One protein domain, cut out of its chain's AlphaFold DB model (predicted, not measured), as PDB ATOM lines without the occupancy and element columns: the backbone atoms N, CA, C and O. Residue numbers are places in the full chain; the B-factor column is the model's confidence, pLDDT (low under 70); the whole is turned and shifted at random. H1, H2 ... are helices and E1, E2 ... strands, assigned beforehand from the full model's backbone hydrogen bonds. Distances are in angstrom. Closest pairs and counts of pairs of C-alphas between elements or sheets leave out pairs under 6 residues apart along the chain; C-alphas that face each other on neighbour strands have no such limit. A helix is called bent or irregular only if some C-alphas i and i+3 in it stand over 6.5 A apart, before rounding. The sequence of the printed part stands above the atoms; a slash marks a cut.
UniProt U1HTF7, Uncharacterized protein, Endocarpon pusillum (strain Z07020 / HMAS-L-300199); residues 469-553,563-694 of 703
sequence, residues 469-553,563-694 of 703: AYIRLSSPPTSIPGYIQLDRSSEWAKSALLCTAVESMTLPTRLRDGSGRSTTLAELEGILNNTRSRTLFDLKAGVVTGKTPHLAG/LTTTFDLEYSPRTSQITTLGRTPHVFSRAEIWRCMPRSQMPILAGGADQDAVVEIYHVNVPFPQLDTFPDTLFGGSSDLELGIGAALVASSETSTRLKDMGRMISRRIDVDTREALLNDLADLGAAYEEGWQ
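This is residues 469 to 553 and 563 to 694 of the 703 residues of an uncharacterized protein of Endocarpon pusillum (strain Z07020 / HMAS-L-300199) (UniProt U1HTF7). One twisted sheet of five strands has H1 crossing one face and H2 on that same face, while a helical hairpin, H3 and H4, reaches away beyond the end of E5. The 217 printed residues run E1 H1 H2 E2 E3 E4 E5 H3 H4, and the mixed sheet has the order E1 E2 E5 E3 E4. The class is mixed, helices and strands, with under half of the residues in named elements; the whole is compact, with a radius of gyration of the C-alphas of 18.4 A and spans of 57 by 41 by 34 A.

Start at edge strand E1, residues 469 to 475, parallel to E2, residues 536 to 544; N 537 and O 470, 3.0 A apart, are within hydrogen-bond range. Between them come H1, residues 491 to 510, and H2, residues 521 to 528, in a strand-helix-strand unit, parallel neighbour strands joined through helices, with a left-handed crossover. Both helices lie on the same face, giving two layers. H1 is irregular, with C-alphas 505 and 508 7.5 A apart; it runs across the strands, at 80 degrees on the local plane to E5, residues 644 to 652, their closest C-alphas being Met 505 and Ala 647, 5.3 A. E5 is antiparallel to E2, with N 538 and O 650 at 2.9 A, and to E3, residues 587 to 595, with N 591 and O 649 at 3.0 A. E3 is parallel to edge strand E4, residues 614 to 620, with N 592 and O 616 at 2.9 A. H2 comes closest to E3 at C-alphas Leu 528 and Ser 589, 5.2 A. H3, residues 654 to 666, only grazes the sheet; it touches H4, residues 672 to 687, in a hairpin, opposite ways at a shallow tilt of 8 degrees, closest at C-alphas Ser 656 and Gly 686, 4.3 A. Every O i to N i+4 pair is within range in H2 and H3, 12 of 16 in H1 and 11 of 12 in H4.

Find C-alpha 469, where E1 begins, at (-58.999, 33.233, 17.587), and C-alpha 687, where H4 ends, at (-59.928, 33.583, 0.697). H1 measures 27.0 A, E2 26.2 A, E5 25.4 A.

C-alphas Asp 640 and Asp 673 are farthest apart, 58.2 A. Residues 554 to 562 are not printed, and C-alphas 553 and 563 are 16.1 A apart across this cut. The links E1 to H1, E3 to E4 and E4 to E5 are long. Confidence is under 70 for 52 residues, among them 545 to 553 and 598 to 612.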
ATOM      1  N   ALA A 469     -60.354  33.506  18.039       95.38
ATOM      2  CA  ALA A 469     -58.999  33.233  17.587       95.38
ATOM      3  C   ALA A 469     -58.743  31.720  17.586       95.38
ATOM      4  O   ALA A 469     -58.987  31.047  18.585       95.38
ATOM      5  N   TYR A 470     -58.226  31.195  16.480       96.25
ATOM      6  CA  TYR A 470     -57.772  29.820  16.324       96.25
ATOM      7  C   TYR A 470     -56.266  29.831  16.064       96.25
ATOM      8  O   TYR A 470     -55.799  30.220  14.992       96.25
ATOM      9  N   ILE A 471     -55.498  29.339  17.030       96.06
ATOM     10  CA  ILE A 471     -54.066  29.110  16.895       96.06
ATOM     11  C   ILE A 471     -53.820  27.609  16.751       96.06
ATOM     12  O   ILE A 471     -54.061  26.841  17.681       96.06
ATOM     13  N   ARG A 472     -53.334  27.181  15.583       92.69
ATOM     14  CA  ARG A 472     -52.908  25.790  15.364       92.69
ATOM     15  C   ARG A 472     -51.461  25.612  15.808       92.69
ATOM     16  O   ARG A 472     -50.579  26.327  15.336       92.69
ATOM     17  N   LEU A 473     -51.234  24.648  16.692       93.25
ATOM     18  CA  LEU A 473     -49.979  24.416  17.394       93.25
ATOM     19  C   LEU A 473     -49.457  23.008  17.113       93.25
ATOM     20  O   LEU A 473     -49.979  22.022  17.617       93.25
ATOM     21  N   SER A 474     -48.379  22.917  16.350       92.06
ATOM     22  CA  SER A 474     -47.624  21.689  16.147       92.06
ATOM     23  C   SER A 474     -46.675  21.455  17.321       92.06
ATOM     24  O   SER A 474     -45.841  22.306  17.641       92.06
ATOM     25  N   SER A 475     -46.799  20.288  17.956       90.44
ATOM     26  CA  SER A 475     -45.957  19.852  19.067       90.44
ATOM     27  C   SER A 475     -45.274  18.518  18.720       90.44
ATOM     28  O   SER A 475     -45.962  17.508  18.569       90.44
ATOM     29  N   PRO A 476     -43.936  18.463  18.567       89.56
ATOM     30  CA  PRO A 476     -42.999  19.578  18.671       89.56
ATOM     31  C   PRO A 476     -43.062  20.513  17.441       89.56
ATOM     32  O   PRO A 476     -43.544  20.095  16.386       89.56
ATOM     33  N   PRO A 477     -42.508  21.739  17.532       87.06
ATOM     34  CA  PRO A 477     -42.413  22.677  16.411       87.06
ATOM     35  C   PRO A 477     -41.739  22.085  15.170       87.06
ATOM     36  O   PRO A 477     -40.866  21.214  15.258       87.06
ATOM     37  N   THR A 478     -42.078  22.623  13.994       80.25
ATOM     38  CA  THR A 478     -41.565  22.130  12.704       80.25
ATOM     39  C   THR A 478     -40.032  22.164  12.630       80.25
ATOM     40  O   THR A 478     -39.421  21.234  12.084       80.25
ATOM     41  N   SER A 479     -39.429  23.210  13.203       83.12
ATOM     42  CA  SER A 479     -37.988  23.429  13.327       83.12
ATOM     43  C   SER A 479     -37.627  23.684  14.790       83.12
ATOM     44  O   SER A 479     -38.308  24.449  15.466       83.12
ATOM     45  N   ILE A 480     -36.550  23.054  15.264       85.88
ATOM     46  CA  ILE A 480     -36.031  23.233  16.625       85.88
ATOM     47  C   ILE A 480     -34.611  23.807  16.516       85.88
ATOM     48  O   ILE A 480     -33.741  23.138  15.945       85.88
ATOM     49  N   PRO A 481     -34.366  25.025  17.025       84.75
ATOM     50  CA  PRO A 481     -33.039  25.623  17.118       84.75
ATOM     51  C   PRO A 481     -32.045  24.762  17.904       84.75
ATOM     52  O   PRO A 481     -32.399  24.108  18.879       84.75
ATOM     53  N   GLY A 482     -30.765  24.802  17.522       80.50
ATOM     54  CA  GLY A 482     -29.725  23.956  18.125       80.50
ATOM     55  C   GLY A 482     -29.383  24.266  19.588       80.50
ATOM     56  O   GLY A 482     -28.707  23.462  20.221       80.50
ATOM     57  N   TYR A 483     -29.827  25.408  20.124       81.94
ATOM     58  CA  TYR A 483     -29.685  25.735  21.547       81.94
ATOM     59  C   TYR A 483     -30.788  25.108  22.417       81.94
ATOM     60  O   TYR A 483     -30.685  25.154  23.639       81.94
ATOM     61  N   ILE A 484     -31.828  24.523  21.805       86.69
ATOM     62  CA  ILE A 484     -32.910  23.835  22.513       86.69
ATOM     63  C   ILE A 484     -32.628  22.338  22.513       86.69
ATOM     64  O   ILE A 484     -32.567  21.701  21.457       86.69
ATOM     65  N   GLN A 485     -32.498  21.764  23.704       87.81
ATOM     66  CA  GLN A 485     -32.333  20.324  23.885       87.81
ATOM     67  C   GLN A 485     -33.687  19.713  24.237       87.81
ATOM     68  O   GLN A 485     -34.052  19.588  25.402       87.81
ATOM     69  N   LEU A 486     -34.455  19.364  23.205       88.94
ATOM     70  CA  LEU A 486     -35.776  18.767  23.369       88.94
ATOM     71  C   LEU A 486     -35.729  17.250  23.169       88.94
ATOM     72  O   LEU A 486     -35.436  16.778  22.066       88.94
ATOM     73  N   ASP A 487     -36.121  16.497  24.196       89.38
ATOM     74  CA  ASP A 487     -36.524  15.105  24.015       89.38
ATOM     75  C   ASP A 487     -37.897  15.054  23.331       89.38
ATOM     76  O   ASP A 487     -38.931  15.352  23.923       89.38
ATOM     77  N   ARG A 488     -37.911  14.670  22.051       88.69
ATOM     78  CA  ARG A 488     -39.136  14.597  21.239       88.69
ATOM     79  C   ARG A 488     -40.067  13.454  21.637       88.69
ATOM     80  O   ARG A 488     -41.212  13.450  21.194       88.69
ATOM     81  N   SER A 489     -39.569  12.476  22.391       88.19
ATOM     82  CA  SER A 489     -40.370  11.347  22.868       88.19
ATOM     83  C   SER A 489     -41.127  11.664  24.157       88.19
ATOM     84  O   SER A 489     -42.121  11.008  24.452       88.19
ATOM     85  N   SER A 490     -40.698  12.695  24.888       91.50
ATOM     86  CA  SER A 490     -41.316  13.122  26.138       91.50
ATOM     87  C   SER A 490     -42.406  14.163  25.883       91.50
ATOM     88  O   SER A 490     -42.124  15.290  25.470       91.50
ATOM     89  N   GLU A 491     -43.661  13.813  26.174       89.88
ATOM     90  CA  GLU A 491     -44.777  14.772  26.133       89.88
ATOM     91  C   GLU A 491     -44.575  15.930  27.120       89.88
ATOM     92  O   GLU A 491     -44.913  17.068  26.806       89.88
ATOM     93  N   TRP A 492     -43.953  15.666  28.272       92.44
ATOM     94  CA  TRP A 492     -43.598  16.681  29.267       92.44
ATOM     95  C   TRP A 492     -42.592  17.703  28.730       92.44
ATOM     96  O   TRP A 492     -42.813  18.908  28.837       92.44
ATOM     97  N   ALA A 493     -41.520  17.255  28.071       91.69
ATOM     98  CA  ALA A 493     -40.548  18.181  27.493       91.69
ATOM     99  C   ALA A 493     -41.158  19.005  26.343       91.69
ATOM    100  O   ALA A 493     -40.908  20.209  26.226       91.69
ATOM    101  N   LYS A 494     -41.988  18.371  25.499       92.31
ATOM    102  CA  LYS A 494     -42.706  19.048  24.408       92.31
ATOM    103  C   LYS A 494     -43.684  20.103  24.934       92.31
ATOM    104  O   LYS A 494     -43.707  21.220  24.411       92.31
ATOM    105  N   SER A 495     -44.463  19.769  25.965       92.00
ATOM    106  CA  SER A 495     -45.429  20.684  26.578       92.00
ATOM    107  C   SER A 495     -44.741  21.838  27.305       92.00
ATOM    108  O   SER A 495     -45.206  22.970  27.187       92.00
ATOM    109  N   ALA A 496     -43.593  21.601  27.950       91.31
ATOM    110  CA  ALA A 496     -42.772  22.652  28.544       91.31
ATOM    111  C   ALA A 496     -42.340  23.686  27.491       91.31
ATOM    112  O   ALA A 496     -42.600  24.881  27.650       91.31
ATOM    113  N   LEU A 497     -41.769  23.243  26.364       92.06
ATOM    114  CA  LEU A 497     -41.371  24.152  25.284       92.06
ATOM    115  C   LEU A 497     -42.560  24.971  24.762       92.06
ATOM    116  O   LEU A 497     -42.461  26.192  24.655       92.06
ATOM    117  N   LEU A 498     -43.692  24.321  24.490       92.31
ATOM    118  CA  LEU A 498     -44.900  25.000  24.025       92.31
ATOM    119  C   LEU A 498     -45.430  26.023  25.044       92.31
ATOM    120  O   LEU A 498     -45.787  27.143  24.667       92.31
ATOM    121  N   CYS A 499     -45.439  25.657  26.326       92.00
ATOM    122  CA  CYS A 499     -45.874  26.514  27.423       92.00
ATOM    123  C   CYS A 499     -45.097  27.835  27.435       92.00
ATOM    124  O   CYS A 499     -45.713  28.888  27.575       92.00
ATOM    125  N   THR A 500     -43.782  27.818  27.165       91.69
ATOM    126  CA  THR A 500     -42.978  29.058  27.121       91.69
ATOM    127  C   THR A 500     -43.513  30.093  26.138       91.69
ATOM    128  O   THR A 500     -43.538  31.287  26.444       91.69
ATOM    129  N   ALA A 501     -43.979  29.644  24.973       92.44
ATOM    130  CA  ALA A 501     -44.490  30.516  23.929       92.44
ATOM    131  C   ALA A 501     -45.902  31.018  24.259       92.44
ATOM    132  O   ALA A 501     -46.157  32.220  24.173       92.44
ATOM    133  N   VAL A 502     -46.805  30.124  24.674       94.19
ATOM    134  CA  VAL A 502     -48.204  30.469  24.992       94.19
ATOM    135  C   VAL A 502     -48.297  31.363  26.233       94.19
ATOM    136  O   VAL A 502     -48.996  32.379  26.232       94.19
ATOM    137  N   GLU A 503     -47.564  31.024  27.292       92.31
ATOM    138  CA  GLU A 503     -47.539  31.789  28.540       92.31
ATOM    139  C   GLU A 503     -46.917  33.175  28.311       92.31
ATOM    140  O   GLU A 503     -47.443  34.172  28.810       92.31
ATOM    141  N   SER A 504     -45.882  33.280  27.469       92.56
ATOM    142  CA  SER A 504     -45.315  34.572  27.068       92.56
ATOM    143  C   SER A 504     -46.279  35.401  26.225       92.56
ATOM    144  O   SER A 504     -46.457  36.580  26.516       92.56
ATOM    145  N   MET A 505     -46.942  34.793  25.237       94.25
ATOM    146  CA  MET A 505     -47.897  35.476  24.357       94.25
ATOM    147  C   MET A 505     -49.092  36.059  25.126       94.25
ATOM    148  O   MET A 505     -49.561  37.152  24.821       94.25
ATOM    149  N   THR A 506     -49.573  35.346  26.145       93.44
ATOM    150  CA  THR A 506     -50.740  35.753  26.946       93.44
ATOM    151  C   THR A 506     -50.382  36.610  28.160       93.44
ATOM    152  O   THR A 506     -51.279  37.087  28.845       93.44
ATOM    153  N   LEU A 507     -49.097  36.836  28.467       91.94
ATOM    154  CA  LEU A 507     -48.691  37.582  29.667       91.94
ATOM    155  C   LEU A 507     -49.352  38.963  29.805       91.94
ATOM    156  O   LEU A 507     -49.834  39.261  30.898       91.94
ATOM    157  N   PRO A 508     -49.437  39.799  28.751       92.31
ATOM    158  CA  PRO A 508     -50.039  41.125  28.867       92.31
ATOM    159  C   PRO A 508     -51.496  41.123  29.345       92.31
ATOM    160  O   PRO A 508     -51.951  42.136  29.869       92.31
ATOM    161  N   THR A 509     -52.218  40.001  29.216       92.12
ATOM    162  CA  THR A 509     -53.619  39.896  29.653       92.12
ATOM    163  C   THR A 509     -53.801  39.781  31.161       92.12
ATOM    164  O   THR A 509     -54.928  39.755  31.641       92.12
ATOM    165  N   ARG A 510     -52.697  39.676  31.902       90.12
ATOM    166  CA  ARG A 510     -52.666  39.521  33.358       90.12
ATOM    167  C   ARG A 510     -51.628  40.426  34.018       90.12
ATOM    168  O   ARG A 510     -51.248  40.175  35.150       90.12
ATOM    169  N   LEU A 511     -51.109  41.440  33.324       88.50
ATOM    170  CA  LEU A 511     -50.198  42.409  33.940       88.50
ATOM    171  C   LEU A 511     -50.983  43.469  34.708       88.50
ATOM    172  O   LEU A 511     -51.961  44.004  34.190       88.50
ATOM    173  N   ARG A 512     -50.508  43.816  35.907       83.88
ATOM    174  CA  ARG A 512     -51.027  44.965  36.655       83.88
ATOM    175  C   ARG A 512     -50.526  46.284  36.074       83.88
ATOM    176  O   ARG A 512     -49.423  46.368  35.518       83.88
ATOM    177  N   ASP A 513     -51.325  47.329  36.264       68.31
ATOM    178  CA  ASP A 513     -50.984  48.689  35.860       68.31
ATOM    179  C   ASP A 513     -49.662  49.131  36.513       68.31
ATOM    180  O   ASP A 513     -49.509  49.117  37.731       68.31
ATOM    181  N   GLY A 514     -48.684  49.510  35.685       65.31
ATOM    182  CA  GLY A 514     -47.348  49.933  36.128       65.31
ATOM    183  C   GLY A 514     -46.229  48.905  35.914       65.31
ATOM    184  O   GLY A 514     -45.068  49.307  35.836       65.31
ATOM    185  N   SER A 515     -46.555  47.624  35.711       66.62
ATOM    186  CA  SER A 515     -45.572  46.544  35.463       66.62
ATOM    187  C   SER A 515     -45.297  46.282  33.976       66.62
ATOM    188  O   SER A 515     -44.424  45.498  33.602       66.62
ATOM    189  N   GLY A 516     -46.041  46.961  33.107       71.56
ATOM    190  CA  GLY A 516     -45.963  46.858  31.658       71.56
ATOM    191  C   GLY A 516     -47.235  47.408  31.024       71.56
ATOM    192  O   GLY A 516     -48.088  47.976  31.705       71.56
ATOM    193  N   ARG A 517     -47.361  47.244  29.708       80.38
ATOM    194  CA  ARG A 517     -48.617  47.532  29.012       80.38
ATOM    195  C   ARG A 517     -49.543  46.325  29.150       80.38
ATOM    196  O   ARG A 517     -49.274  45.292  28.541       80.38
ATOM    197  N   SER A 518     -50.596  46.472  29.947       86.44
ATOM    198  CA  SER A 518     -51.694  45.510  30.042       86.44
ATOM    199  C   SER A 518     -52.587  45.584  28.796       86.44
ATOM    200  O   SER A 518     -52.580  46.573  28.056       86.44
ATOM    201  N   THR A 519     -53.308  44.502  28.513       90.94
ATOM    202  CA  THR A 519     -54.288  44.418  27.417       90.94
ATOM    203  C   THR A 519     -55.323  43.340  27.733       90.94
ATOM    204  O   THR A 519     -55.179  42.628  28.719       90.94
ATOM    205  N   THR A 520     -56.354  43.169  26.910       91.50
ATOM    206  CA  THR A 520     -57.296  42.043  27.036       91.50
ATOM    207  C   THR A 520     -57.189  41.088  25.849       91.50
ATOM    208  O   THR A 520     -56.663  41.444  24.793       91.50
ATOM    209  N   LEU A 521     -57.724  39.869  25.982       92.19
ATOM    210  CA  LEU A 521     -57.807  38.928  24.855       92.19
ATOM    211  C   LEU A 521     -58.600  39.515  23.675       92.19
ATOM    212  O   LEU A 521     -58.204  39.333  22.527       92.19
ATOM    213  N   ALA A 522     -59.665  40.274  23.951       91.75
ATOM    214  CA  ALA A 522     -60.472  40.938  22.927       91.75
ATOM    215  C   ALA A 522     -59.722  42.084  22.217       91.75
ATOM    216  O   ALA A 522     -59.927  42.327  21.029       91.75
ATOM    217  N   GLU A 523     -58.833  42.794  22.915       91.31
ATOM    218  CA  GLU A 523     -57.978  43.814  22.296       91.31
ATOM    219  C   GLU A 523     -56.899  43.191  21.406       91.31
ATOM    220  O   GLU A 523     -56.707  43.648  20.278       91.31
ATOM    221  N   LEU A 524     -56.239  42.123  21.874       91.50
ATOM    222  CA  LEU A 524     -55.291  41.351  21.062       91.50
ATOM    223  C   LEU A 524     -55.972  40.771  19.818       91.50
ATOM    224  O   LEU A 524     -55.427  40.863  18.720       91.50
ATOM    225  N   GLU A 525     -57.183  40.235  19.975       90.50
ATOM    226  CA  GLU A 525     -58.040  39.816  18.864       90.50
ATOM    227  C   GLU A 525     -58.293  40.976  17.895       90.50
ATOM    228  O   GLU A 525     -58.111  40.807  16.695       90.50
ATOM    229  N   GLY A 526     -58.663  42.162  18.387       89.44
ATOM    230  CA  GLY A 526     -58.920  43.333  17.545       89.44
ATOM    231  C   GLY A 526     -57.702  43.796  16.737       89.44
ATOM    232  O   GLY A 526     -57.857  44.238  15.598       89.44
ATOM    233  N   ILE A 527     -56.496  43.661  17.296       89.12
ATOM    234  CA  ILE A 527     -55.229  43.943  16.600       89.12
ATOM    235  C   ILE A 527     -54.983  42.911  15.493       89.12
ATOM    236  O   ILE A 527     -54.630  43.263  14.366       89.12
ATOM    237  N   LEU A 528     -55.169  41.631  15.815       88.94
ATOM    238  CA  LEU A 528     -54.879  40.523  14.912       88.94
ATOM    239  C   LEU A 528     -55.940  40.383  13.804       88.94
ATOM    240  O   LEU A 528     -55.604  40.138  12.646       88.94
ATOM    241  N   ASN A 529     -57.216  40.599  14.106       87.94
ATOM    242  CA  ASN A 529     -58.339  40.431  13.185       87.94
ATOM    243  C   ASN A 529     -58.833  41.776  12.615       87.94
ATOM    244  O   ASN A 529     -59.996  42.160  12.755       87.94
ATOM    245  N   ASN A 530     -57.948  42.497  11.923       77.56
ATOM    246  CA  ASN A 530     -58.234  43.824  11.358       77.56
ATOM    247  C   ASN A 530     -59.421  43.874  10.363       77.56
ATOM    248  O   ASN A 530     -60.047  44.922  10.209       77.56
ATOM    249  N   THR A 531     -59.750  42.766   9.690       74.88
ATOM    250  CA  THR A 531     -60.827  42.676   8.679       74.88
ATOM    251  C   THR A 531     -62.072  41.932   9.195       74.88
ATOM    252  O   THR A 531     -63.046  41.784   8.465       74.88
ATOM    253  N   ARG A 532     -62.079  41.484  10.462       72.94
ATOM    254  CA  ARG A 532     -63.106  40.621  11.095       72.94
ATOM    255  C   ARG A 532     -63.317  39.236  10.463       72.94
ATOM    256  O   ARG A 532     -64.058  38.439  11.023       72.94
ATOM    257  N   SER A 533     -62.665  38.926   9.345       81.69
ATOM    258  CA  SER A 533     -62.753  37.644   8.633       81.69
ATOM    259  C   SER A 533     -61.558  36.710   8.871       81.69
ATOM    260  O   SER A 533     -61.544  35.598   8.351       81.69
ATOM    261  N   ARG A 534     -60.546  37.138   9.641       89.00
ATOM    262  CA  ARG A 534     -59.288  36.404   9.856       89.00
ATOM    263  C   ARG A 534     -59.202  35.914  11.297       89.00
ATOM    264  O   ARG A 534     -58.782  36.661  12.174       89.00
ATOM    265  N   THR A 535     -59.601  34.669  11.537       91.88
ATOM    266  CA  THR A 535     -59.598  34.057  12.879       91.88
ATOM    267  C   THR A 535     -58.403  33.135  13.130       91.88
ATOM    268  O   THR A 535     -58.113  32.818  14.274       91.88
ATOM    269  N   LEU A 536     -57.676  32.718  12.091       94.12
ATOM    270  CA  LEU A 536     -56.493  31.854  12.164       94.12
ATOM    271  C   LEU A 536     -55.189  32.645  12.330       94.12
ATOM    272  O   LEU A 536     -54.886  33.526  11.514       94.12
ATOM    273  N   PHE A 537     -54.383  32.261  13.319       94.25
ATOM    274  CA  PHE A 537     -53.095  32.895  13.617       94.25
ATOM    275  C   PHE A 537     -51.985  31.871  13.855       94.25
ATOM    276  O   PHE A 537     -52.215  30.785  14.385       94.25
ATOM    277  N   ASP A 538     -50.762  32.252  13.496       92.94
ATOM    278  CA  ASP A 538     -49.563  31.450  13.721       92.94
ATOM    279  C   ASP A 538     -48.819  31.907  14.963       92.94
ATOM    280  O   ASP A 538     -48.490  33.088  15.075       92.94
ATOM    281  N   LEU A 539     -48.478  30.962  15.840       94.25
ATOM    282  CA  LEU A 539     -47.585  31.217  16.963       94.25
ATOM    283  C   LEU A 539     -46.124  31.031  16.548       94.25
ATOM    284  O   LEU A 539     -45.716  29.975  16.050       94.25
ATOM    285  N   LYS A 540     -45.323  32.061  16.808       92.31
ATOM    286  CA  LYS A 540     -43.868  32.059  16.652       92.31
ATOM    287  C   LYS A 540     -43.216  32.449  17.973       92.31
ATOM    288  O   LYS A 540     -43.782  33.241  18.720       92.31
ATOM    289  N   ALA A 541     -42.049  31.894  18.279       91.25
ATOM    290  CA  ALA A 541     -41.317  32.237  19.495       91.25
ATOM    291  C   ALA A 541     -39.796  32.174  19.309       91.25
ATOM    292  O   ALA A 541     -39.296  31.706  18.287       91.25
ATOM    293  N   GLY A 542     -39.062  32.667  20.299       87.56
ATOM    294  CA  GLY A 542     -37.605  32.619  20.344       87.56
ATOM    295  C   GLY A 542     -37.075  32.993  21.725       87.56
ATOM    296  O   GLY A 542     -37.748  33.678  22.498       87.56
ATOM    297  N   VAL A 543     -35.861  32.540  22.042       83.25
ATOM    298  CA  VAL A 543     -35.204  32.839  23.324       83.25
ATOM    299  C   VAL A 543     -34.295  34.060  23.173       83.25
ATOM    300  O   VAL A 543     -33.494  34.154  22.242       83.25
ATOM    301  N   VAL A 544     -34.402  35.001  24.109       71.00
ATOM    302  CA  VAL A 544     -33.600  36.226  24.174       71.00
ATOM    303  C   VAL A 544     -32.436  35.991  25.138       71.00
ATOM    304  O   VAL A 544     -32.599  36.079  26.351       71.00
ATOM    305  N   THR A 545     -31.244  35.686  24.618       59.00
ATOM    306  CA  THR A 545     -30.028  35.553  25.439       59.00
ATOM    307  C   THR A 545     -29.212  36.850  25.429       59.00
ATOM    308  O   THR A 545     -29.098  37.540  24.414       59.00
ATOM    309  N   GLY A 546     -28.602  37.202  26.571       46.38
ATOM    310  CA  GLY A 546     -27.891  38.475  26.800       46.38
ATOM    311  C   GLY A 546     -26.660  38.756  25.915       46.38
ATOM    312  O   GLY A 546     -26.010  39.788  26.074       46.38
ATOM    313  N   LYS A 547     -26.331  37.879  24.960       37.91
ATOM    314  CA  LYS A 547     -25.297  38.093  23.943       37.91
ATOM    315  C   LYS A 547     -25.896  37.871  22.566       37.91
ATOM    316  O   LYS A 547     -25.663  36.827  21.972       37.91
ATOM    317  N   THR A 548     -26.596  38.892  22.070       38.72
ATOM    318  CA  THR A 548     -27.341  38.898  20.799       38.72
ATOM    319  C   THR A 548     -28.410  37.799  20.722       38.72
ATOM    320  O   THR A 548     -28.122  36.648  21.032       38.72
ATOM    321  N   PRO A 549     -29.643  38.102  20.275       41.59
ATOM    322  CA  PRO A 549     -30.613  37.046  20.003       41.59
ATOM    323  C   PRO A 549     -29.966  35.996  19.093       41.59
ATOM    324  O   PRO A 549     -29.187  36.357  18.203       41.59
ATOM    325  N   HIS A 550     -30.244  34.709  19.326       43.81
ATOM    326  CA  HIS A 550     -29.833  33.629  18.428       43.81
ATOM    327  C   HIS A 550     -30.599  33.771  17.103       43.81
ATOM    328  O   HIS A 550     -31.538  33.054  16.801       43.81
ATOM    329  N   LEU A 551     -30.200  34.760  16.307       45.19
ATOM    330  CA  LEU A 551     -30.687  35.017  14.965       45.19
ATOM    331  C   LEU A 551     -30.159  33.888  14.080       45.19
ATOM    332  O   LEU A 551     -28.962  33.580  14.095       45.19
ATOM    333  N   ALA A 552     -31.044  33.257  13.315       37.84
ATOM    334  CA  ALA A 552     -30.690  32.158  12.431       37.84
ATOM    335  C   ALA A 552     -29.525  32.535  11.488       37.84
ATOM    336  O   ALA A 552     -29.680  33.313  10.553       37.84
ATOM    337  N   GLY A 553     -28.359  31.917  11.703       34.19
ATOM    338  CA  GLY A 553     -27.322  31.747  10.685       34.19
ATOM    339  C   GLY A 553     -26.351  32.911  10.480       34.19
ATOM    340  O   GLY A 553     -26.558  33.810   9.668       34.19
ATOM    341  N   LEU A 563     -36.897  43.396   7.961       33.16
ATOM    342  CA  LEU A 563     -38.287  43.367   8.481       33.16
ATOM    343  C   LEU A 563     -38.898  41.986   8.760       33.16
ATOM    344  O   LEU A 563     -40.109  41.849   8.901       33.16
ATOM    345  N   THR A 564     -38.070  40.960   8.931       35.56
ATOM    346  CA  THR A 564     -38.510  39.728   9.601       35.56
ATOM    347  C   THR A 564     -37.949  39.755  11.016       35.56
ATOM    348  O   THR A 564     -36.745  39.630  11.209       35.56
ATOM    349  N   THR A 565     -38.793  39.982  12.020       44.47
ATOM    350  CA  THR A 565     -38.467  39.635  13.404       44.47
ATOM    351  C   THR A 565     -38.292  38.115  13.422       44.47
ATOM    352  O   THR A 565     -39.255  37.360  13.331       44.47
ATOM    353  N   THR A 566     -37.042  37.649  13.337       58.69
ATOM    354  CA  THR A 566     -36.709  36.234  13.109       58.69
ATOM    355  C   THR A 566     -36.892  35.437  14.396       58.69
ATOM    356  O   THR A 566     -35.920  35.133  15.086       58.69
ATOM    357  N   PHE A 567     -38.144  35.135  14.728       77.88
ATOM    358  CA  PHE A 567     -38.488  34.015  15.595       77.88
ATOM    359  C   PHE A 567     -38.044  32.722  14.907       77.88
ATOM    360  O   PHE A 567     -38.277  32.536  13.710       77.88
ATOM    361  N   ASP A 568     -37.364  31.857  15.641       80.75
ATOM    362  CA  ASP A 568     -36.744  30.633  15.134       80.75
ATOM    363  C   ASP A 568     -37.455  29.355  15.604       80.75
ATOM    364  O   ASP A 568     -37.162  28.265  15.101       80.75
ATOM    365  N   LEU A 569     -38.445  29.498  16.492       87.12
ATOM    366  CA  LEU A 569     -39.484  28.510  16.751       87.12
ATOM    367  C   LEU A 569     -40.762  28.892  16.008       87.12
ATOM    368  O   LEU A 569     -41.333  29.964  16.216       87.12
ATOM    369  N   GLU A 570     -41.245  27.970  15.183       88.88
ATOM    370  CA  GLU A 570     -42.498  28.102  14.452       88.88
ATOM    371  C   GLU A 570     -43.406  26.917  14.783       88.88
ATOM    372  O   GLU A 570     -43.104  25.764  14.457       88.88
ATOM    373  N   TYR A 571     -44.513  27.225  15.459       90.88
ATOM    374  CA  TYR A 571     -45.489  26.242  15.921       90.88
ATOM    375  C   TYR A 571     -46.564  25.961  14.870       90.88
ATOM    376  O   TYR A 571     -47.465  25.175  15.124       90.88
ATOM    377  N   SER A 572     -46.497  26.567  13.684       86.69
ATOM    378  CA  SER A 572     -47.452  26.257  12.627       86.69
ATOM    379  C   SER A 572     -47.246  24.822  12.095       86.69
ATOM    380  O   SER A 572     -46.106  24.351  11.957       86.69
ATOM    381  N   PRO A 573     -48.336  24.091  11.789       81.88
ATOM    382  CA  PRO A 573     -48.257  22.764  11.184       81.88
ATOM    383  C   PRO A 573     -47.580  22.777   9.812       81.88
ATOM    384  O   PRO A 573     -47.698  23.735   9.047       81.88
ATOM    385  N   ARG A 574     -46.887  21.681   9.481       71.25
ATOM    386  CA  ARG A 574     -46.075  21.566   8.259       71.25
ATOM    387  C   ARG A 574     -46.903  21.727   6.983       71.25
ATOM    388  O   ARG A 574     -47.817  20.951   6.715       71.25
ATOM    389  N   THR A 575     -46.480  22.656   6.133       62.06
ATOM    390  CA  THR A 575     -46.945  22.779   4.745       62.06
ATOM    391  C   THR A 575     -46.190  21.794   3.849       62.06
ATOM    392  O   THR A 575     -45.017  21.484   4.091       62.06
ATOM    393  N   SER A 576     -46.826  21.306   2.780       51.69
ATOM    394  CA  SER A 576     -46.083  20.576   1.755       51.69
ATOM    395  C   SER A 576     -45.095  21.546   1.095       51.69
ATOM    396  O   SER A 576     -45.425  22.702   0.862       51.69
ATOM    397  N   GLN A 577     -43.855  21.112   0.844       42.25
ATOM    398  CA  GLN A 577     -42.758  21.944   0.319       42.25
ATOM    399  C   GLN A 577     -42.974  22.420  -1.134       42.25
ATOM    400  O   GLN A 577     -42.044  22.435  -1.939       42.25
ATOM    401  N   ILE A 578     -44.180  22.838  -1.513       41.88
ATOM    402  CA  ILE A 578     -44.347  23.753  -2.634       41.88
ATOM    403  C   ILE A 578     -43.965  25.128  -2.092       41.88
ATOM    404  O   ILE A 578     -44.806  25.981  -1.834       41.88
ATOM    405  N   THR A 579     -42.661  25.327  -1.890       40.62
ATOM    406  CA  THR A 579     -42.079  26.661  -1.815       40.62
ATOM    407  C   THR A 579     -42.662  27.449  -2.977       40.62
ATOM    408  O   THR A 579     -42.404  27.119  -4.140       40.62
ATOM    409  N   THR A 580     -43.464  28.465  -2.683       43.38
ATOM    410  CA  THR A 580     -43.702  29.570  -3.601       43.38
ATOM    411  C   THR A 580     -42.324  30.118  -3.949       43.38
ATOM    412  O   THR A 580     -41.724  30.865  -3.184       43.38
ATOM    413  N   LEU A 581     -41.764  29.642  -5.064       40.47
ATOM    414  CA  LEU A 581     -40.452  30.020  -5.579       40.47
ATOM    415  C   LEU A 581     -40.328  31.553  -5.556       40.47
ATOM    416  O   LEU A 581     -40.859  32.238  -6.425       40.47
ATOM    417  N   GLY A 582     -39.649  32.085  -4.536       48.62
ATOM    418  CA  GLY A 582     -39.237  33.485  -4.446       48.62
ATOM    419  C   GLY A 582     -40.252  34.524  -3.948       48.62
ATOM    420  O   GLY A 582     -39.922  35.703  -4.041       48.62
ATOM    421  N   ARG A 583     -41.436  34.167  -3.416       58.47
ATOM    422  CA  ARG A 583     -42.372  35.162  -2.832       58.47
ATOM    423  C   ARG A 583     -42.344  35.134  -1.302       58.47
ATOM    424  O   ARG A 583     -42.655  34.111  -0.703       58.47
ATOM    425  N   THR A 584     -41.995  36.262  -0.685       66.88
ATOM    426  CA  THR A 584     -42.129  36.482   0.762       66.88
ATOM    427  C   THR A 584     -43.614  36.513   1.143       66.88
ATOM    428  O   THR A 584     -44.379  37.172   0.430       66.88
ATOM    429  N   PRO A 585     -44.045  35.812   2.208       76.94
ATOM    430  CA  PRO A 585     -45.427  35.888   2.669       76.94
ATOM    431  C   PRO A 585     -45.743  37.319   3.118       76.94
ATOM    432  O   PRO A 585     -44.890  37.980   3.709       76.94
ATOM    433  N   HIS A 586     -46.952  37.789   2.820       83.56
ATOM    434  CA  HIS A 586     -47.427  39.084   3.299       83.56
ATOM    435  C   HIS A 586     -48.033  38.919   4.692       83.56
ATOM    436  O   HIS A 586     -48.806  37.980   4.923       83.56
ATOM    437  N   VAL A 587     -47.671  39.812   5.612       86.06
ATOM    438  CA  VAL A 587     -48.213  39.843   6.970       86.06
ATOM    439  C   VAL A 587     -49.312  40.894   7.024       86.06
ATOM    440  O   VAL A 587     -49.091  42.056   6.714       86.06
ATOM    441  N   PHE A 588     -50.510  40.487   7.433       87.94
ATOM    442  CA  PHE A 588     -51.642  41.402   7.583       87.94
ATOM    443  C   PHE A 588     -51.639  42.080   8.953       87.94
ATOM    444  O   PHE A 588     -51.939  43.269   9.079       87.94
ATOM    445  N   SER A 589     -51.322  41.304   9.986       90.12
ATOM    446  CA  SER A 589     -51.281  41.759  11.368       90.12
ATOM    447  C   SER A 589     -50.330  40.897  12.191       90.12
ATOM    448  O   SER A 589     -50.074  39.726  11.875       90.12
ATOM    449  N   ARG A 590     -49.782  41.491  13.249       90.06
ATOM    450  CA  ARG A 590     -48.846  40.833  14.153       90.06
ATOM    451  C   ARG A 590     -48.899  41.456  15.543       90.06
ATOM    452  O   ARG A 590     -48.778  42.668  15.680       90.06
ATOM    453  N   ALA A 591     -49.008  40.617  16.565       91.94
ATOM    454  CA  ALA A 591     -48.835  41.016  17.959       91.94
ATOM    455  C   ALA A 591     -47.588  40.322  18.512       91.94
ATOM    456  O   ALA A 591     -47.504  39.098  18.444       91.94
ATOM    457  N   GLU A 592     -46.623  41.083  19.029       91.50
ATOM    458  CA  GLU A 592     -45.370  40.558  19.586       91.50
ATOM    459  C   GLU A 592     -45.243  40.890  21.072       91.50
ATOM    460  O   GLU A 592     -45.477  42.025  21.481       91.50
ATOM    461  N   ILE A 593     -44.820  39.922  21.879       90.94
ATOM    462  CA  ILE A 593     -44.493  40.093  23.292       90.94
ATOM    463  C   ILE A 593     -43.020  39.759  23.473       90.94
ATOM    464  O   ILE A 593     -42.581  38.659  23.145       90.94
ATOM    465  N   TRP A 594     -42.268  40.692  24.049       87.94
ATOM    466  CA  TRP A 594     -40.854  40.515  24.364       87.94
ATOM    467  C   TRP A 594     -40.615  40.652  25.866       87.94
ATOM    468  O   TRP A 594     -40.812  41.732  26.435       87.94
ATOM    469  N   ARG A 595     -40.150  39.567  26.492       85.94
ATOM    470  CA  ARG A 595     -39.708  39.527  27.890       85.94
ATOM    471  C   ARG A 595     -38.218  39.825  28.010       85.94
ATOM    472  O   ARG A 595     -37.420  39.269  27.258       85.94
ATOM    473  N   CYS A 596     -37.852  40.673  28.970       77.12
ATOM    474  CA  CYS A 596     -36.466  40.986  29.349       77.12
ATOM    475  C   CYS A 596     -35.544  41.387  28.180       77.12
ATOM    476  O   CYS A 596     -34.327  41.211  28.242       77.12
ATOM    477  N   MET A 597     -36.102  41.955  27.102       72.06
ATOM    478  CA  MET A 597     -35.320  42.425  25.959       72.06
ATOM    479  C   MET A 597     -34.805  43.854  26.208       72.06
ATOM    480  O   MET A 597     -35.613  44.769  26.403       72.06
ATOM    481  N   PRO A 598     -33.482  44.109  26.152       65.50
ATOM    482  CA  PRO A 598     -32.952  45.460  26.294       65.50
ATOM    483  C   PRO A 598     -33.463  46.381  25.181       65.50
ATOM    484  O   PRO A 598     -33.393  46.030  24.003       65.50
ATOM    485  N   ARG A 599     -33.878  47.610  25.523       63.66
ATOM    486  CA  ARG A 599     -34.349  48.616  24.542       63.66
ATOM    487  C   ARG A 599     -33.365  48.875  23.396       63.66
ATOM    488  O   ARG A 599     -33.785  49.168  22.286       63.66
ATOM    489  N   SER A 600     -32.062  48.750  23.645       57.16
ATOM    490  CA  SER A 600     -31.015  48.920  22.628       57.16
ATOM    491  C   SER A 600     -30.964  47.799  21.585       57.16
ATOM    492  O   SER A 600     -30.353  47.981  20.537       57.16
ATOM    493  N   GLN A 601     -31.542  46.636  21.889       60.91
ATOM    494  CA  GLN A 601     -31.600  45.469  21.005       60.91
ATOM    495  C   GLN A 601     -32.962  45.337  20.319       60.91
ATOM    496  O   GLN A 601     -33.179  44.380  19.577       60.91
ATOM    497  N   MET A 602     -33.877  46.281  20.560       59.69
ATOM    498  CA  MET A 602     -35.200  46.235  19.961       59.69
ATOM    499  C   MET A 602     -35.114  46.356  18.439       59.69
ATOM    500  O   MET A 602     -34.357  47.193  17.931       59.69
ATOM    501  N   PRO A 603     -35.908  45.565  17.703       56.00
ATOM    502  CA  PRO A 603     -36.075  45.766  16.277       56.00
ATOM    503  C   PRO A 603     -36.611  47.182  16.044       56.00
ATOM    504  O   PRO A 603     -37.693  47.538  16.507       56.00
ATOM    505  N   ILE A 604     -35.848  48.019  15.341       54.25
ATOM    506  CA  ILE A 604     -36.371  49.296  14.856       54.25
ATOM    507  C   ILE A 604     -37.375  48.945  13.757       54.25
ATOM    508  O   ILE A 604     -36.996  48.295  12.784       54.25
ATOM    509  N   LEU A 605     -38.631  49.382  13.898       51.25
ATOM    510  CA  LEU A 605     -39.634  49.342  12.829       51.25
ATOM    511  C   LEU A 605     -39.149  50.230  11.669       51.25
ATOM    512  O   LEU A 605     -39.478  51.411  11.578       51.25
ATOM    513  N   ALA A 606     -38.276  49.699  10.815       39.88
ATOM    514  CA  ALA A 606     -37.803  50.389   9.626       39.88
ATOM    515  C   ALA A 606     -38.892  50.287   8.553       39.88
ATOM    516  O   ALA A 606     -39.294  49.192   8.194       39.88
ATOM    517  N   GLY A 607     -39.383  51.411   8.031       41.69
ATOM    518  CA  GLY A 607     -40.414  51.403   6.992       41.69
ATOM    519  C   GLY A 607     -39.944  50.716   5.702       41.69
ATOM    520  O   GLY A 607     -39.140  51.276   4.960       41.69
ATOM    521  N   GLY A 608     -40.480  49.531   5.405       43.41
ATOM    522  CA  GLY A 608     -40.293  48.809   4.141       43.41
ATOM    523  C   GLY A 608     -41.211  47.581   4.024       43.41
ATOM    524  O   GLY A 608     -41.575  47.006   5.031       43.41
ATOM    525  N   ALA A 609     -41.594  47.201   2.801       46.53
ATOM    526  CA  ALA A 609     -42.397  46.030   2.370       46.53
ATOM    527  C   ALA A 609     -43.768  45.727   3.041       46.53
ATOM    528  O   ALA A 609     -44.696  45.395   2.316       46.53
ATOM    529  N   ASP A 610     -43.916  45.876   4.357       52.88
ATOM    530  CA  ASP A 610     -45.116  45.619   5.174       52.88
ATOM    531  C   ASP A 610     -45.684  46.935   5.751       52.88
ATOM    532  O   ASP A 610     -46.115  47.008   6.898       52.88
ATOM    533  N   GLN A 611     -45.662  48.026   4.974       55.44
ATOM    534  CA  GLN A 611     -46.165  49.334   5.440       55.44
ATOM    535  C   GLN A 611     -47.656  49.313   5.829       55.44
ATOM    536  O   GLN A 611     -48.076  50.158   6.616       55.44
ATOM    537  N   ASP A 612     -48.413  48.334   5.325       65.31
ATOM    538  CA  ASP A 612     -49.845  48.166   5.585       65.31
ATOM    539  C   ASP A 612     -50.153  47.155   6.711       65.31
ATOM    540  O   ASP A 612     -51.318  46.969   7.070       65.31
ATOM    541  N   ALA A 613     -49.137  46.491   7.278       76.19
ATOM    542  CA  ALA A 613     -49.326  45.504   8.338       76.19
ATOM    543  C   ALA A 613     -49.596  46.185   9.689       76.19
ATOM    544  O   ALA A 613     -48.846  47.065  10.121       76.19
ATOM    545  N   VAL A 614     -50.630  45.738  10.405       85.19
ATOM    546  CA  VAL A 614     -50.897  46.208  11.775       85.19
ATOM    547  C   VAL A 614     -49.972  45.462  12.734       85.19
ATOM    548  O   VAL A 614     -50.173  44.277  12.985       85.19
ATOM    549  N   VAL A 615     -48.948  46.137  13.257       85.50
ATOM    550  CA  VAL A 615     -47.974  45.534  14.178       85.50
ATOM    551  C   VAL A 615     -48.056  46.198  15.544       85.50
ATOM    552  O   VAL A 615     -47.779  47.389  15.660       85.50
ATOM    553  N   GLU A 616     -48.346  45.403  16.570       88.12
ATOM    554  CA  GLU A 616     -48.321  45.841  17.964       88.12
ATOM    555  C   GLU A 616     -47.237  45.091  18.740       88.12
ATOM    556  O   GLU A 616     -47.124  43.868  18.645       88.12
ATOM    557  N   ILE A 617     -46.430  45.821  19.513       86.88
ATOM    558  CA  ILE A 617     -45.319  45.252  20.281       86.88
ATOM    559  C   ILE A 617     -45.490  45.592  21.763       86.88
ATOM    560  O   ILE A 617     -45.578  46.758  22.154       86.88
ATOM    561  N   TYR A 618     -45.499  44.552  22.590       87.12
ATOM    562  CA  TYR A 618     -45.579  44.610  24.039       87.12
ATOM    563  C   TYR A 618     -44.220  44.262  24.637       87.12
ATOM    564  O   TYR A 618     -43.593  43.256  24.296       87.12
ATOM    565  N   HIS A 619     -43.770  45.097  25.564       84.94
ATOM    566  CA  HIS A 619     -42.513  44.903  26.270       84.94
ATOM    567  C   HIS A 619     -42.787  44.674  27.741       84.94
ATOM    568  O   HIS A 619     -43.498  45.461  28.371       84.94
ATOM    569  N   VAL A 620     -42.195  43.610  28.274       83.50
ATOM    570  CA  VAL A 620     -42.389  43.214  29.661       83.50
ATOM    571  C   VAL A 620     -41.038  42.918  30.295       83.50
ATOM    572  O   VAL A 620     -40.223  42.183  29.745       83.50
ATOM    573  N   ASN A 621     -40.789  43.492  31.468       78.81
ATOM    574  CA  ASN A 621     -39.534  43.308  32.205       78.81
ATOM    575  C   ASN A 621     -39.637  42.169  33.233       78.81
ATOM    576  O   ASN A 621     -39.000  42.223  34.277       78.81
ATOM    577  N   VAL A 622     -40.478  41.171  32.951       80.19
ATOM    578  CA  VAL A 622     -40.687  39.998  33.803       80.19
ATOM    579  C   VAL A 622     -40.075  38.790  33.089       80.19
ATOM    580  O   VAL A 622     -40.521  38.474  31.977       80.19
ATOM    581  N   PRO A 623     -39.049  38.136  33.667       82.00
ATOM    582  CA  PRO A 623     -38.428  36.966  33.057       82.00
ATOM    583  C   PRO A 623     -39.407  35.797  33.002       82.00
ATOM    584  O   PRO A 623     -40.415  35.760  33.708       82.00
ATOM    585  N   PHE A 624     -39.145  34.836  32.123       84.69
ATOM    586  CA  PHE A 624     -39.895  33.588  32.127       84.69
ATOM    587  C   PHE A 624     -39.507  32.749  33.357       84.69
ATOM    588  O   PHE A 624     -38.314  32.497  33.552       84.69
ATOM    589  N   PRO A 625     -40.476  32.320  34.185       78.44
ATOM    590  CA  PRO A 625     -40.187  31.548  35.381       78.44
ATOM    591  C   PRO A 625     -39.849  30.103  35.017       78.44
ATOM    592  O   PRO A 625     -40.672  29.371  34.468       78.44
ATOM    593  N   GLN A 626     -38.633  29.680  35.344       75.88
ATOM    594  CA  GLN A 626     -38.236  28.278  35.267       75.88
ATOM    595  C   GLN A 626     -38.534  27.620  36.617       75.88
ATOM    596  O   GLN A 626     -37.821  27.841  37.592       75.88
ATOM    597  N   LEU A 627     -39.637  26.872  36.680       75.56
ATOM    598  CA  LEU A 627     -39.986  26.049  37.842       75.56
ATOM    599  C   LEU A 627     -39.059  24.823  37.922       75.56
ATOM    600  O   LEU A 627     -38.509  24.405  36.910       75.56
ATOM    601  N   ASP A 628     -38.947  24.197  39.092       73.69
ATOM    602  CA  ASP A 628     -38.262  22.896  39.270       73.69
ATOM    603  C   ASP A 628     -38.878  21.765  38.415       73.69
ATOM    604  O   ASP A 628     -38.198  20.846  37.967       73.69
ATOM    605  N   THR A 629     -40.173  21.855  38.110       81.56
ATOM    606  CA  THR A 629     -40.874  20.948  37.190       81.56
ATOM    607  C   THR A 629     -40.547  21.199  35.729       81.56
ATOM    608  O   THR A 629     -41.022  20.464  34.862       81.56
ATOM    609  N   PHE A 630     -39.796  22.253  35.423       83.50
ATOM    610  CA  PHE A 630     -39.406  22.592  34.069       83.50
ATOM    611  C   PHE A 630     -38.125  21.839  33.697       83.50
ATOM    612  O   PHE A 630     -37.210  21.803  34.508       83.50
ATOM    613  N   PRO A 631     -37.997  21.254  32.492       87.25
ATOM    614  CA  PRO A 631     -36.793  20.503  32.153       87.25
ATOM    615  C   PRO A 631     -35.543  21.406  32.107       87.25
ATOM    616  O   PRO A 631     -35.404  22.231  31.200       87.25
ATOM    617  N   ASP A 632     -34.595  21.205  33.027       78.06
ATOM    618  CA  ASP A 632     -33.384  22.043  33.172       78.06
ATOM    619  C   ASP A 632     -32.485  22.047  31.931       78.06
ATOM    620  O   ASP A 632     -31.798  23.024  31.612       78.06
ATOM    621  N   THR A 633     -32.491  20.943  31.187       78.25
ATOM    622  CA  THR A 633     -31.685  20.801  29.975       78.25
ATOM    623  C   THR A 633     -32.281  21.547  28.785       78.25
ATOM    624  O   THR A 633     -31.559  21.784  27.816       78.25
ATOM    625  N   LEU A 634     -33.560  21.955  28.832       83.69
ATOM    626  CA  LEU A 634     -34.295  22.429  27.653       83.69
ATOM    627  C   LEU A 634     -33.602  23.605  26.954       83.69
ATOM    628  O   LEU A 634     -33.554  23.630  25.726       83.69
ATOM    629  N   PHE A 635     -33.027  24.540  27.717       82.19
ATOM    630  CA  PHE A 635     -32.368  25.747  27.199       82.19
ATOM    631  C   PHE A 635     -30.839  25.768  27.385       82.19
ATOM    632  O   PHE A 635     -30.222  26.827  27.284       82.19
ATOM    633  N   GLY A 636     -30.204  24.614  27.624       62.00
ATOM    634  CA  GLY A 636     -28.742  24.502  27.563       62.00
ATOM    635  C   GLY A 636     -27.959  24.920  28.817       62.00
ATOM    636  O   GLY A 636     -26.802  25.315  28.685       62.00
ATOM    637  N   GLY A 637     -28.533  24.765  30.019       52.25
ATOM    638  CA  GLY A 637     -27.746  24.566  31.250       52.25
ATOM    639  C   GLY A 637     -27.279  25.807  32.021       52.25
ATOM    640  O   GLY A 637     -26.171  25.811  32.547       52.25
ATOM    641  N   SER A 638     -28.102  26.846  32.144       45.12
ATOM    642  CA  SER A 638     -27.879  27.892  33.153       45.12
ATOM    643  C   SER A 638     -29.211  28.325  33.754       45.12
ATOM    644  O   SER A 638     -29.811  29.289  33.284       45.12
ATOM    645  N   SER A 639     -29.637  27.635  34.813       48.09
ATOM    646  CA  SER A 639     -30.761  28.021  35.684       48.09
ATOM    647  C   SER A 639     -30.557  29.381  36.382       48.09
ATOM    648  O   SER A 639     -31.493  29.932  36.951       48.09
ATOM    649  N   ASP A 640     -29.349  29.958  36.296       44.97
ATOM    650  CA  ASP A 640     -28.960  31.247  36.886       44.97
ATOM    651  C   ASP A 640     -29.237  32.487  36.001       44.97
ATOM    652  O   ASP A 640     -28.906  33.609  36.392       44.97
ATOM    653  N   LEU A 641     -29.804  32.331  34.796       52.97
ATOM    654  CA  LEU A 641     -30.072  33.452  33.882       52.97
ATOM    655  C   LEU A 641     -31.575  33.718  33.762       52.97
ATOM    656  O   LEU A 641     -32.335  32.836  33.376       52.97
ATOM    657  N   GLU A 642     -31.982  34.965  34.015       67.94
ATOM    658  CA  GLU A 642     -33.312  35.479  33.669       67.94
ATOM    659  C   GLU A 642     -33.650  35.128  32.210       67.94
ATOM    660  O   GLU A 642     -33.062  35.673  31.269       67.94
ATOM    661  N   LEU A 643     -34.580  34.188  32.010       77.94
ATOM    662  CA  LEU A 643     -34.917  33.700  30.679       77.94
ATOM    663  C   LEU A 643     -35.808  34.720  29.962       77.94
ATOM    664  O   LEU A 643     -37.005  34.830  30.227       77.94
ATOM    665  N   GLY A 644     -35.225  35.469  29.029       83.38
ATOM    666  CA  GLY A 644     -35.987  36.304  28.110       83.38
ATOM    667  C   GLY A 644     -36.623  35.458  27.007       83.38
ATOM    668  O   GLY A 644     -35.963  34.622  26.393       83.38
ATOM    669  N   ILE A 645     -37.904  35.689  26.728       87.19
ATOM    670  CA  ILE A 645     -38.670  35.012  25.675       87.19
ATOM    671  C   ILE A 645     -39.358  36.064  24.811       87.19
ATOM    672  O   ILE A 645     -39.989  36.992  25.320       87.19
ATOM    673  N   GLY A 646     -39.239  35.909  23.496       89.81
ATOM    674  CA  GLY A 646     -40.079  36.581  22.517       89.81
ATOM    675  C   GLY A 646     -41.150  35.622  22.007       89.81
ATOM    676  O   GLY A 646     -40.824  34.493  21.648       89.81
ATOM    677  N   ALA A 647     -42.402  36.061  21.938       92.94
ATOM    678  CA  ALA A 647     -43.505  35.319  21.331       92.94
ATOM    679  C   ALA A 647     -44.330  36.242  20.429       92.94
ATOM    680  O   ALA A 647     -44.457  37.430  20.715       92.94
ATOM    681  N   ALA A 648     -44.891  35.714  19.345       93.12
ATOM    682  CA  ALA A 648     -45.731  36.479  18.441       93.12
ATOM    683  C   ALA A 648     -46.865  35.652  17.844       93.12
ATOM    684  O   ALA A 648     -46.664  34.500  17.460       93.12
ATOM    685  N   LEU A 649     -48.023  36.292  17.693       94.44
ATOM    686  CA  LEU A 649     -49.109  35.820  16.841       94.44
ATOM    687  C   LEU A 649     -49.105  36.588  15.525       94.44
ATOM    688  O   LEU A 649     -48.983  37.814  15.516       94.44
ATOM    689  N   VAL A 650     -49.231  35.861  14.415       91.81
ATOM    690  CA  VAL A 650     -49.127  36.418  13.062       91.81
ATOM    691  C   VAL A 650     -50.309  35.970  12.206       91.81
ATOM    692  O   VAL A 650     -50.573  34.774  12.097       91.81
ATOM    693  N   ALA A 651     -50.978  36.915  11.543       91.38
ATOM    694  CA  ALA A 651     -51.891  36.626  10.439       91.38
ATOM    695  C   ALA A 651     -51.162  36.869   9.113       91.38
ATOM    696  O   ALA A 651     -50.733  37.990   8.831       91.38
ATOM    697  N   SER A 652     -51.014  35.834   8.282       88.88
ATOM    698  CA  SER A 652     -50.249  35.939   7.035       88.88
ATOM    699  C   SER A 652     -50.905  35.218   5.861       88.88
ATOM    700  O   SER A 652     -51.730  34.320   6.033       88.88
ATOM    701  N   SER A 653     -50.487  35.563   4.642       87.62
ATOM    702  CA  SER A 653     -50.928  34.879   3.417       87.62
ATOM    703  C   SER A 653     -50.532  33.392   3.363       87.62
ATOM    704  O   SER A 653     -51.031  32.636   2.528       87.62
ATOM    705  N   GLU A 654     -49.622  32.943   4.234       85.75
ATOM    706  CA  GLU A 654     -49.209  31.539   4.323       85.75
ATOM    707  C   GLU A 654     -50.346  30.632   4.810       85.75
ATOM    708  O   GLU A 654     -50.457  29.490   4.355       85.75
ATOM    709  N   THR A 655     -51.247  31.159   5.646       88.94
ATOM    710  CA  THR A 655     -52.439  30.445   6.117       88.94
ATOM    711  C   THR A 655     -53.276  29.937   4.944       88.94
ATOM    712  O   THR A 655     -53.628  28.760   4.910       88.94
ATOM    713  N   SER A 656     -53.507  30.763   3.915       89.25
ATOM    714  CA  SER A 656     -54.252  30.343   2.713       89.25
ATOM    715  C   SER A 656     -53.579  29.169   1.995       89.25
ATOM    716  O   SER A 656     -54.233  28.213   1.573       89.25
ATOM    717  N   THR A 657     -52.246  29.193   1.907       86.88
ATOM    718  CA  THR A 657     -51.472  28.110   1.280       86.88
ATOM    719  C   THR A 657     -51.621  26.809   2.067       86.88
ATOM    720  O   THR A 657     -51.863  25.757   1.471       86.88
ATOM    721  N   ARG A 658     -51.572  26.878   3.402       87.00
ATOM    722  CA  ARG A 658     -51.778  25.723   4.284       87.00
ATOM    723  C   ARG A 658     -53.181  25.142   4.191       87.00
ATOM    724  O   ARG A 658     -53.317  23.922   4.116       87.00
ATOM    725  N   LEU A 659     -54.213  25.980   4.126       90.31
ATOM    726  CA  LEU A 659     -55.595  25.520   3.952       90.31
ATOM    727  C   LEU A 659     -55.788  24.813   2.604       90.31
ATOM    728  O   LEU A 659     -56.371  23.728   2.550       90.31
ATOM    729  N   LYS A 660     -55.213  25.361   1.524       88.75
ATOM    730  CA  LYS A 660     -55.224  24.728   0.193       88.75
ATOM    731  C   LYS A 660     -54.502  23.381   0.195       88.75
ATOM    732  O   LYS A 660     -54.990  22.422  -0.404       88.75
ATOM    733  N   ASP A 661     -53.362  23.285   0.871       86.38
ATOM    734  CA  ASP A 661     -52.611  22.036   0.999       86.38
ATOM    735  C   ASP A 661     -53.354  20.991   1.831       86.38
ATOM    736  O   ASP A 661     -53.447  19.833   1.415       86.38
ATOM    737  N   MET A 662     -53.964  21.402   2.944       87.06
ATOM    738  CA  MET A 662     -54.822  20.539   3.749       87.06
ATOM    739  C   MET A 662     -55.980  19.987   2.910       87.06
ATOM    740  O   MET A 662     -56.168  18.770   2.854       87.06
ATOM    741  N   GLY A 663     -56.663  20.850   2.149       87.50
ATOM    742  CA  GLY A 663     -57.704  20.460   1.197       87.50
ATOM    743  C   GLY A 663     -57.220  19.441   0.156       87.50
ATOM    744  O   GLY A 663     -57.855  18.407  -0.076       87.50
ATOM    745  N   ARG A 664     -56.039  19.652  -0.439       86.31
ATOM    746  CA  ARG A 664     -55.444  18.693  -1.391       86.31
ATOM    747  C   ARG A 664     -55.178  17.333  -0.748       86.31
ATOM    748  O   ARG A 664     -55.470  16.312  -1.376       86.31
ATOM    749  N   MET A 665     -54.655  17.302   0.479       82.19
ATOM    750  CA  MET A 665     -54.338  16.061   1.196       82.19
ATOM    751  C   MET A 665     -55.589  15.230   1.511       82.19
ATOM    752  O   MET A 665     -55.568  14.006   1.331       82.19
ATOM    753  N   ILE A 666     -56.680  15.885   1.915       83.56
ATOM    754  CA  ILE A 666     -57.930  15.221   2.312       83.56
ATOM    755  C   ILE A 666     -58.840  14.869   1.124       83.56
ATOM    756  O   ILE A 666     -59.546  13.859   1.174       83.56
ATOM    757  N   SER A 667     -58.773  15.626   0.020       80.31
ATOM    758  CA  SER A 667     -59.660  15.499  -1.156       80.31
ATOM    759  C   SER A 667     -59.746  14.096  -1.767       80.31
ATOM    760  O   SER A 667     -60.720  13.766  -2.434       80.31
ATOM    761  N   ARG A 668     -58.734  13.246  -1.572       75.12
ATOM    762  CA  ARG A 668     -58.698  11.879  -2.126       75.12
ATOM    763  C   ARG A 668     -59.093  10.796  -1.123       75.12
ATOM    764  O   ARG A 668     -59.096   9.627  -1.496       75.12
ATOM    765  N   ARG A 669     -59.333  11.154   0.144       75.25
ATOM    766  CA  ARG A 669     -59.401  10.202   1.268       75.25
ATOM    767  C   ARG A 669     -60.675  10.304   2.122       75.25
ATOM    768  O   ARG A 669     -60.856   9.456   2.985       75.25
ATOM    769  N   ILE A 670     -61.546  11.284   1.869       78.19
ATOM    770  CA  ILE A 670     -62.856  11.456   2.534       78.19
ATOM    771  C   ILE A 670     -63.989  11.107   1.556       78.19
ATOM    772  O   ILE A 670     -63.789  11.220   0.345       78.19
ATOM    773  N   ASP A 671     -65.151  10.685   2.060       78.88
ATOM    774  CA  ASP A 671     -66.371  10.451   1.273       78.88
ATOM    775  C   ASP A 671     -66.774  11.671   0.417       78.88
ATOM    776  O   ASP A 671     -66.419  12.802   0.746       78.88
ATOM    777  N   VAL A 672     -67.455  11.444  -0.709       75.50
ATOM    778  CA  VAL A 672     -67.747  12.481  -1.712       75.50
ATOM    779  C   VAL A 672     -68.639  13.586  -1.144       75.50
ATOM    780  O   VAL A 672     -68.319  14.756  -1.346       75.50
ATOM    781  N   ASP A 673     -69.672  13.238  -0.377       73.69
ATOM    782  CA  ASP A 673     -70.664  14.214   0.093       73.69
ATOM    783  C   ASP A 673     -70.069  15.161   1.148       73.69
ATOM    784  O   ASP A 673     -70.245  16.376   1.095       73.69
ATOM    785  N   THR A 674     -69.275  14.627   2.084       77.19
ATOM    786  CA  THR A 674     -68.577  15.441   3.098       77.19
ATOM    787  C   THR A 674     -67.419  16.243   2.501       77.19
ATOM    788  O   THR A 674     -67.043  17.290   3.022       77.19
ATOM    789  N   ARG A 675     -66.817  15.749   1.415       83.19
ATOM    790  CA  ARG A 675     -65.637  16.359   0.798       83.19
ATOM    791  C   ARG A 675     -65.953  17.700   0.152       83.19
ATOM    792  O   ARG A 675     -65.144  18.607   0.294       83.19
ATOM    793  N   GLU A 676     -67.064  17.828  -0.571       84.94
ATOM    794  CA  GLU A 676     -67.388  19.085  -1.258       84.94
ATOM    795  C   GLU A 676     -67.641  20.220  -0.264       84.94
ATOM    796  O   GLU A 676     -67.027  21.276  -0.395       84.94
ATOM    797  N   ALA A 677     -68.451  19.974   0.771       86.38
ATOM    798  CA  ALA A 677     -68.711  20.951   1.829       86.38
ATOM    799  C   ALA A 677     -67.414  21.384   2.531       86.38
ATOM    800  O   ALA A 677     -67.092  22.566   2.571       86.38
ATOM    801  N   LEU A 678     -66.608  20.415   2.980       87.25
ATOM    802  CA  LEU A 678     -65.352  20.694   3.673       87.25
ATOM    803  C   LEU A 678     -64.353  21.470   2.801       87.25
ATOM    804  O   LEU A 678     -63.673  22.364   3.290       87.25
ATOM    805  N   LEU A 679     -64.234  21.143   1.511       89.06
ATOM    806  CA  LEU A 679     -63.321  21.861   0.617       89.06
ATOM    807  C   LEU A 679     -63.786  23.287   0.318       89.06
ATOM    808  O   LEU A 679     -62.930  24.164   0.202       89.06
ATOM    809  N   ASN A 680     -65.095  23.511   0.197       89.88
ATOM    810  CA  ASN A 680     -65.652  24.846   0.007       89.88
ATOM    811  C   ASN A 680     -65.392  25.715   1.241       89.88
ATOM    812  O   ASN A 680     -64.793  26.776   1.104       89.88
ATOM    813  N   ASP A 681     -65.694  25.215   2.440       90.19
ATOM    814  CA  ASP A 681     -65.492  25.969   3.684       90.19
ATOM    815  C   ASP A 681     -64.008  26.305   3.913       90.19
ATOM    816  O   ASP A 681     -63.654  27.424   4.283       90.19
ATOM    817  N   LEU A 682     -63.097  25.364   3.629       91.12
ATOM    818  CA  LEU A 682     -61.653  25.622   3.700       91.12
ATOM    819  C   LEU A 682     -61.180  26.647   2.660       91.12
ATOM    820  O   LEU A 682     -60.243  27.403   2.930       91.12
ATOM    821  N   ALA A 683     -61.780  26.657   1.467       90.44
ATOM    822  CA  ALA A 683     -61.470  27.638   0.436       90.44
ATOM    823  C   ALA A 683     -61.971  29.034   0.827       90.44
ATOM    824  O   ALA A 683     -61.221  29.998   0.673       90.44
ATOM    825  N   ASP A 684     -63.174  29.124   1.396       90.38
ATOM    826  CA  ASP A 684     -63.769  30.367   1.887       90.38
ATOM    827  C   ASP A 684     -62.947  30.952   3.045       90.38
ATOM    828  O   ASP A 684     -62.573  32.127   3.007       90.38
ATOM    829  N   LEU A 685     -62.540  30.119   4.013       90.38
ATOM    830  CA  LEU A 685     -61.593  30.517   5.064       90.38
ATOM    831  C   LEU A 685     -60.260  30.996   4.472       90.38
ATOM    832  O   LEU A 685     -59.694  31.993   4.916       90.38
ATOM    833  N   GLY A 686     -59.753  30.306   3.448       89.25
ATOM    834  CA  GLY A 686     -58.508  30.663   2.771       89.25
ATOM    835  C   GLY A 686     -58.570  31.977   1.996       89.25
ATOM    836  O   GLY A 686     -57.543  32.653   1.894       89.25
ATOM    837  N   ALA A 687     -59.738  32.363   1.478       89.56
ATOM    838  CA  ALA A 687     -59.928  33.583   0.697       89.56
ATOM    839  C   ALA A 687     -59.697  34.854   1.532       89.56
ATOM    840  O   ALA A 687     -59.080  35.803   1.042       89.56
ATOM    841  N   ALA A 688     -60.069  34.843   2.820       87.75
ATOM    842  CA  ALA A 688     -59.825  35.953   3.750       87.75
ATOM    843  C   ALA A 688     -58.326  36.288   3.930       87.75
ATOM    844  O   ALA A 688     -57.962  37.409   4.303       87.75
ATOM    845  N   TYR A 689     -57.444  35.327   3.632       88.19
ATOM    846  CA  TYR A 689     -55.984  35.462   3.684       88.19
ATOM    847  C   TYR A 689     -55.347  35.729   2.307       88.19
ATOM    848  O   TYR A 689     -54.121  35.784   2.198       88.19
ATOM    849  N   GLU A 690     -56.155  35.911   1.258       82.81
ATOM    850  CA  GLU A 690     -55.722  36.377  -0.071       82.81
ATOM    851  C   GLU A 690     -56.250  37.783  -0.396       82.81
ATOM    852  O   GLU A 690     -55.615  38.536  -1.143       82.81
ATOM    853  N   GLU A 691     -57.398  38.142   0.185       66.62
ATOM    854  CA  GLU A 691     -58.071  39.427   0.018       66.62
ATOM    855  C   GLU A 691     -57.188  40.606   0.474       66.62
ATOM    856  O   GLU A 691     -56.635  40.618   1.575       66.62
ATOM    857  N   GLY A 692     -57.042  41.610  -0.399       58.69
ATOM    858  CA  GLY A 692     -56.219  42.807  -0.177       58.69
ATOM    859  C   GLY A 692     -54.790  42.722  -0.731       58.69
ATOM    860  O   GLY A 692     -54.248  43.742  -1.142       58.69
ATOM    861  N   TRP A 693     -54.209  41.521  -0.852       61.34
ATOM    862  CA  TRP A 693     -52.841  41.343  -1.365       61.34
ATOM    863  C   TRP A 693     -52.763  41.301  -2.900       61.34
ATOM    864  O   TRP A 693     -51.862  41.884  -3.497       61.34
ATOM    865  N   GLN A 694     -53.718  40.645  -3.570       53.91
ATOM    866  CA  GLN A 694     -53.682  40.502  -5.035       53.91
ATOM    867  C   GLN A 694     -53.959  41.816  -5.793       53.91
ATOM    868  O   GLN A 694     -53.548  41.957  -6.942       53.91
TER     869      GLN A 694